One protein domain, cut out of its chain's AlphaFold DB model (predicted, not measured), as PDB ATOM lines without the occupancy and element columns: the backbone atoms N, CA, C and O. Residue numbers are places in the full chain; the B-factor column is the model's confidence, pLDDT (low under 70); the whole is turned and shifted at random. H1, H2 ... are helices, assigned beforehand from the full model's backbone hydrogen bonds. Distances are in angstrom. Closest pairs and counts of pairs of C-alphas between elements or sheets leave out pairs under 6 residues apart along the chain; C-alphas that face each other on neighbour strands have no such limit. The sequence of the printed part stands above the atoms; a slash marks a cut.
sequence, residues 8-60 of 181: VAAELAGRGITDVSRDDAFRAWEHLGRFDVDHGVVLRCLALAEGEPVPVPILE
ATOM      1  N   VAL A   8     301.123 289.333 360.312       64.88
ATOM      2  CA  VAL A   8     300.577 289.091 358.969       64.88
ATOM      3  C   VAL A   8     299.354 289.977 358.713       64.88
ATOM      4  O   VAL A   8     299.263 290.596 357.660       64.88
ATOM      5  N   ALA A   9     298.450 290.122 359.688       63.78
ATOM      6  CA  ALA A   9     297.300 291.019 359.563       63.78
ATOM      7  C   ALA A   9     297.716 292.495 359.411       63.78
ATOM      8  O   ALA A   9     297.134 293.216 358.603       63.78
ATOM      9  N   ALA A  10     298.740 292.944 360.143       68.81
ATOM     10  CA  ALA A  10     299.270 294.302 360.020       68.81
ATOM     11  C   ALA A  10     299.968 294.541 358.669       68.81
ATOM     12  O   ALA A  10     299.817 295.610 358.078       68.81
ATOM     13  N   GLU A  11     300.694 293.546 358.154       69.69
ATOM     14  CA  GLU A  11     301.328 293.613 356.837       69.69
ATOM     15  C   GLU A  11     300.287 293.676 355.711       69.69
ATOM     16  O   GLU A  11     300.380 294.533 354.831       69.69
ATOM     17  N   LEU A  12     299.266 292.816 355.761       69.38
ATOM     18  CA  LEU A  12     298.158 292.827 354.804       69.38
ATOM     19  C   LEU A  12     297.404 294.160 354.854       69.38
ATOM     20  O   LEU A  12     297.146 294.755 353.806       69.38
ATOM     21  N   ALA A  13     297.162 294.689 356.058       65.56
ATOM     22  CA  ALA A  13     296.549 295.998 356.234       65.56
ATOM     23  C   ALA A  13     297.383 297.122 355.601       65.56
ATOM     24  O   ALA A  13     296.825 298.000 354.943       65.56
ATOM     25  N   GLY A  14     298.715 297.063 355.719       64.69
ATOM     26  CA  GLY A  14     299.633 297.986 355.045       64.69
ATOM     27  C   GLY A  14     299.571 297.919 353.513       64.69
ATOM     28  O   GLY A  14     299.867 298.907 352.847       64.69
ATOM     29  N   ARG A  15     299.130 296.787 352.949       67.81
ATOM     30  CA  ARG A  15     298.900 296.587 351.506       67.81
ATOM     31  C   ARG A  15     297.451 296.858 351.079       67.81
ATOM     32  O   ARG A  15     297.081 296.554 349.950       67.81
ATOM     33  N   GLY A  16     296.622 297.401 351.974       66.31
ATOM     34  CA  GLY A  16     295.199 297.660 351.728       66.31
ATOM     35  C   GLY A  16     294.307 296.412 351.777       66.31
ATOM     36  O   GLY A  16     293.097 296.518 351.587       66.31
ATOM     37  N   ILE A  17     294.871 295.241 352.078       67.19
ATOM     38  CA  ILE A  17     294.150 293.976 352.214       67.19
ATOM     39  C   ILE A  17     293.737 293.850 353.679       67.19
ATOM     40  O   ILE A  17     294.532 293.514 354.549       67.19
ATOM     41  N   THR A  18     292.488 294.188 353.975       71.12
ATOM     42  CA  THR A  18     291.973 294.223 355.349       71.12
ATOM     43  C   THR A  18     290.730 293.349 355.472       71.12
ATOM     44  O   THR A  18     289.850 293.404 354.611       71.12
ATOM     45  N   ASP A  19     290.602 292.617 356.581       72.12
ATOM     46  CA  ASP A  19     289.438 291.765 356.867       72.12
ATOM     47  C   ASP A  19     288.219 292.570 357.317       72.12
ATOM     48  O   ASP A  19     288.342 293.478 358.147       72.12
ATOM     49  N   VAL A  20     287.034 292.253 356.790       77.31
ATOM     50  CA  VAL A  20     285.771 292.846 357.260       77.31
ATOM     51  C   VAL A  20     285.608 292.508 358.741       77.31
ATOM     52  O   VAL A  20     285.541 291.335 359.113       77.31
ATOM     53  N   SER A  21     285.582 293.530 359.600       82.62
ATOM     54  CA  SER A  21     285.422 293.298 361.034       82.62
ATOM     55  C   SER A  21     283.995 292.840 361.350       82.62
ATOM     56  O   SER A  21     283.071 293.019 360.554       82.62
ATOM     57  N   ARG A  22     283.783 292.264 362.538       82.50
ATOM     58  CA  ARG A  22     282.430 291.901 362.997       82.50
ATOM     59  C   ARG A  22     281.508 293.120 363.019       82.50
ATOM     60  O   ARG A  22     280.369 293.020 362.579       82.50
ATOM     61  N   ASP A  23     282.016 294.259 363.483       81.06
ATOM     62  CA  ASP A  23     281.267 295.515 363.516       81.06
ATOM     63  C   ASP A  23     280.910 296.005 362.107       81.06
ATOM     64  O   ASP A  23     279.772 296.412 361.869       81.06
ATOM     65  N   ASP A  24     281.843 295.905 361.152       83.00
ATOM     66  CA  ASP A  24     281.581 296.236 359.744       83.00
ATOM     67  C   ASP A  24     280.484 295.333 359.160       83.00
ATOM     68  O   ASP A  24     279.566 295.818 358.498       83.00
ATOM     69  N   ALA A  25     280.540 294.028 359.447       85.38
ATOM     70  CA  ALA A  25     279.563 293.056 358.964       85.38
ATOM     71  C   ALA A  25     278.154 293.317 359.522       85.38
ATOM     72  O   ALA A  25     277.189 293.325 358.759       85.38
ATOM     73  N   PHE A  26     278.024 293.581 360.829       91.19
ATOM     74  CA  PHE A  26     276.726 293.890 361.441       91.19
ATOM     75  C   PHE A  26     276.126 295.189 360.903       91.19
ATOM     76  O   PHE A  26     274.936 295.230 360.594       91.19
ATOM     77  N   ARG A  27     276.945 296.233 360.723       87.00
ATOM     78  CA  ARG A  27     276.492 297.494 360.115       87.00
ATOM     79  C   ARG A  27     276.013 297.291 358.685       87.00
ATOM     80  O   ARG A  27     274.989 297.850 358.298       87.00
ATOM     81  N   ALA A  28     276.737 296.495 357.903       88.44
ATOM     82  CA  ALA A  28     276.353 296.207 356.532       88.44
ATOM     83  C   ALA A  28     275.054 295.389 356.458       88.44
ATOM     84  O   ALA A  28     274.187 295.704 355.648       88.44
ATOM     85  N   TRP A  29     274.880 294.407 357.347       88.44
ATOM     86  CA  TRP A  29     273.642 293.634 357.471       88.44
ATOM     87  C   TRP A  29     272.436 294.520 357.809       88.44
ATOM     88  O   TRP A  29     271.412 294.464 357.133       88.44
ATOM     89  N   GLU A  30     272.559 295.378 358.826       92.31
ATOM     90  CA  GLU A  30     271.489 296.301 359.229       92.31
ATOM     91  C   GLU A  30     271.139 297.295 358.110       92.31
ATOM     92  O   GLU A  30     269.976 297.650 357.914       92.31
ATOM     93  N   HIS A  31     272.144 297.737 357.350       86.69
ATOM     94  CA  HIS A  31     271.937 298.602 356.197       86.69
ATOM     95  C   HIS A  31     271.190 297.883 355.067       86.69
ATOM     96  O   HIS A  31     270.224 298.434 354.541       86.69
ATOM     97  N   LEU A  32     271.602 296.659 354.720       89.88
ATOM     98  CA  LEU A  32     270.975 295.862 353.663       89.88
ATOM     99  C   LEU A  32     269.519 295.521 353.978       89.88
ATOM    100  O   LEU A  32     268.694 295.556 353.073       89.88
ATOM    101  N   GLY A  33     269.172 295.305 355.251       90.38
ATOM    102  CA  GLY A  33     267.789 295.058 355.679       90.38
ATOM    103  C   GLY A  33     266.803 296.204 355.398       90.38
ATOM    104  O   GLY A  33     265.606 296.042 355.609       90.38
ATOM    105  N   ARG A  34     267.282 297.367 354.934       92.69
ATOM    106  CA  ARG A  34     266.447 298.502 354.498       92.69
ATOM    107  C   ARG A  34     266.021 298.402 353.032       92.69
ATOM    108  O   ARG A  34     265.207 299.211 352.592       92.69
ATOM    109  N   PHE A  35     266.588 297.461 352.284       87.81
ATOM    110  CA  PHE A  35     266.319 297.240 350.871       87.81
ATOM    111  C   PHE A  35     265.644 295.881 350.691       87.81
ATOM    112  O   PHE A  35     266.027 294.903 351.327       87.81
ATOM    113  N   ASP A  36     264.649 295.820 349.810       91.12
ATOM    114  CA  ASP A  36     263.991 294.569 349.429       91.12
ATOM    115  C   ASP A  36     264.836 293.860 348.361       91.12
ATOM    116  O   ASP A  36     264.616 294.011 347.159       91.12
ATOM    117  N   VAL A  37     265.909 293.202 348.808       88.19
ATOM    118  CA  VAL A  37     266.866 292.500 347.947       88.19
ATOM    119  C   VAL A  37     267.194 291.128 348.524       88.19
ATOM    120  O   VAL A  37     267.471 290.993 349.713       88.19
ATOM    121  N   ASP A  38     267.228 290.108 347.666       80.38
ATOM    122  CA  ASP A  38     267.580 288.745 348.084       80.38
ATOM    123  C   ASP A  38     269.066 288.618 348.474       80.38
ATOM    124  O   ASP A  38     269.441 287.789 349.302       80.38
ATOM    125  N   HIS A  39     269.932 289.427 347.849       82.69
ATOM    126  CA  HIS A  39     271.384 289.365 348.012       82.69
ATOM    127  C   HIS A  39     271.995 290.771 347.948       82.69
ATOM    128  O   HIS A  39     271.587 291.596 347.130       82.69
ATOM    129  N   GLY A  40     273.024 291.022 348.761       83.44
ATOM    130  CA  GLY A  40     273.800 292.262 348.752       83.44
ATOM    131  C   GLY A  40     275.298 291.982 348.828       83.44
ATOM    132  O   GLY A  40     275.731 291.071 349.534       83.44
ATOM    133  N   VAL A  41     276.095 292.763 348.097       82.19
ATOM    134  CA  VAL A  41     277.562 292.665 348.099       82.19
ATOM    135  C   VAL A  41     278.137 293.878 348.820       82.19
ATOM    136  O   VAL A  41     277.817 295.015 348.486       82.19
ATOM    137  N   VAL A  42     278.990 293.630 349.813       79.94
ATOM    138  CA  VAL A  42     279.612 294.664 350.647       79.94
ATOM    139  C   VAL A  42     281.104 294.678 350.357       79.94
ATOM    140  O   VAL A  42     281.800 293.697 350.612       79.94
ATOM    141  N   LEU A  43     281.594 295.793 349.822       75.94
ATOM    142  CA  LEU A  43     282.999 295.978 349.474       75.94
ATOM    143  C   LEU A  43     283.565 297.137 350.285       75.94
ATOM    144  O   LEU A  43     282.924 298.180 350.427       75.94
ATOM    145  N   ARG A  44     284.797 296.988 350.781       72.62
ATOM    146  CA  ARG A  44     285.561 298.154 351.221       72.62
ATOM    147  C   ARG A  44     286.187 298.814 350.004       72.62
ATOM    148  O   ARG A  44     287.037 298.227 349.346       72.62
ATOM    149  N   CYS A  45     285.779 300.046 349.743       73.81
ATOM    150  CA  CYS A  45     286.389 300.883 348.724       73.81
ATOM    151  C   CYS A  45     287.394 301.828 349.380       73.81
ATOM    152  O   CYS A  45     287.111 302.435 350.417       73.81
ATOM    153  N   LEU A  46     288.566 301.981 348.762       74.31
ATOM    154  CA  LEU A  46     289.448 303.088 349.098       74.31
ATOM    155  C   LEU A  46     288.725 304.381 348.721       74.31
ATOM    156  O   LEU A  46     288.371 304.578 347.561       74.31
ATOM    157  N   ALA A  47     288.490 305.249 349.703       81.62
ATOM    158  CA  ALA A  47     287.932 306.554 349.408       81.62
ATOM    159  C   ALA A  47     288.961 307.369 348.615       81.62
ATOM    160  O   ALA A  47     290.094 307.540 349.072       81.62
ATOM    161  N   LEU A  48     288.563 307.869 347.453       82.31
ATOM    162  CA  LEU A  48     289.381 308.747 346.629       82.31
ATOM    163  C   LEU A  48     289.479 310.127 347.288       82.31
ATOM    164  O   LEU A  48     288.569 310.560 348.006       82.31
ATOM    165  N   ALA A  49     290.585 310.829 347.072       83.00
ATOM    166  CA  ALA A  49     290.689 312.231 347.442       83.00
ATOM    167  C   ALA A  49     289.720 313.094 346.612       83.00
ATOM    168  O   ALA A  49     289.198 312.697 345.560       83.00
ATOM    169  N   GLU A  50     289.456 314.300 347.102       77.69
ATOM    170  CA  GLU A  50     288.697 315.292 346.351       77.69
ATOM    171  C   GLU A  50     289.452 315.635 345.055       77.69
ATOM    172  O   GLU A  50     290.635 315.967 345.086       77.69
ATOM    173  N   GLY A  51     288.796 315.466 343.903       79.56
ATOM    174  CA  GLY A  51     289.404 315.676 342.583       79.56
ATOM    175  C   GLY A  51     290.274 314.531 342.040       79.56
ATOM    176  O   GLY A  51     290.694 314.604 340.890       79.56
ATOM    177  N   GLU A  52     290.514 313.457 342.801       84.56
ATOM    178  CA  GLU A  52     291.255 312.292 342.292       84.56
ATOM    179  C   GLU A  52     290.447 311.578 341.183       84.56
ATOM    180  O   GLU A  52     289.255 311.297 341.380       84.56
ATOM    181  N   PRO A  53     291.027 311.312 339.999       84.31
ATOM    182  CA  PRO A  53     290.308 310.646 338.919       84.31
ATOM    183  C   PRO A  53     289.965 309.204 339.305       84.31
ATOM    184  O   PRO A  53     290.746 308.517 339.961       84.31
ATOM    185  N   VAL A  54     288.785 308.737 338.893       84.56
ATOM    186  CA  VAL A  54     288.391 307.342 339.112       84.56
ATOM    187  C   VAL A  54     289.234 306.456 338.182       84.56
ATOM    188  O   VAL A  54     289.286 306.746 336.987       84.56
ATOM    189  N   PRO A  55     289.893 305.389 338.677       82.12
ATOM    190  CA  PRO A  55     290.816 304.598 337.858       82.12
ATOM    191  C   PRO A  55     290.156 303.885 336.673       82.12
ATOM    192  O   PRO A  55     290.803 303.657 335.656       82.12
ATOM    193  N   VAL A  56     288.880 303.509 336.817       83.19
ATOM    194  CA  VAL A  56     288.101 302.811 335.788       83.19
ATOM    195  C   VAL A  56     286.660 303.342 335.741       83.19
ATOM    196  O   VAL A  56     286.071 303.555 336.804       83.19
ATOM    197  N   PRO A  57     286.048 303.500 334.549       82.31
ATOM    198  CA  PRO A  57     284.720 304.116 334.411       82.31
ATOM    199  C   PRO A  57     283.598 303.400 335.172       82.31
ATOM    200  O   PRO A  57     282.688 304.036 335.689       82.31
ATOM    201  N   ILE A  58     283.682 302.071 335.317       82.56
ATOM    202  CA  ILE A  58     282.667 301.276 336.035       82.56
ATOM    203  C   ILE A  58     282.503 301.689 337.509       82.56
ATOM    204  O   ILE A  58     281.495 301.371 338.132       82.56
ATOM    205  N   LEU A  59     283.485 302.390 338.082       81.69
ATOM    206  CA  LEU A  59     283.449 302.831 339.473       81.69
ATOM    207  C   LEU A  59     282.868 304.240 339.655       81.69
ATOM    208  O   LEU A  59     282.726 304.662 340.799       81.69
ATOM    209  N   GLU A  60     282.520 304.972 338.593       82.06
ATOM    210  CA  GLU A  60     282.053 306.366 338.698       82.06
ATOM    211  C   GLU A  60     280.824 306.523 339.604       82.06
ATOM    212  O   GLU A  60     280.790 307.424 340.441       82.06
TER     213      GLU A  60
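This is residues 8 to 60 of the 181 residues of the protein "Putative 6-methylsalicylic acid synthase protein" of Botryosphaeria parva (strain UCR-NP2) (UniProt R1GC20). Little regular structure: two separate helices, the short H1 and then the longer H2, are followed by a long unnamed stretch, residues 33 to 60, that turns beyond H2, folds back and ends in a loop. Residues 33 to 39 and 47 to 58 stand free. The printed part has 53 residues, 18 of them in the named helices H1 and H2, in that order; it is all helix, with no named strand. It is loose, with a radius of gyration of the C-alphas of 14.4 A, and flat, spanning 33 by 33 by 17 A.

H1, residues 8 to 14, begins with C-alpha 8 at (300.577, 289.091, 358.969). H2, residues 22 to 32, is 15.3 A long and ends with C-alpha 32 at (270.975, 295.862, 353.663).

H1 and H2 are apart, joined by a short link of 7 residues. In both, every O i to N i+4 pair is within hydrogen-bond range.

The C-alphas farthest apart, of Val 8 and Asp 36, are 38.2 A apart. The printed part has no cut. Residues 8 to 17 have pLDDT under 70.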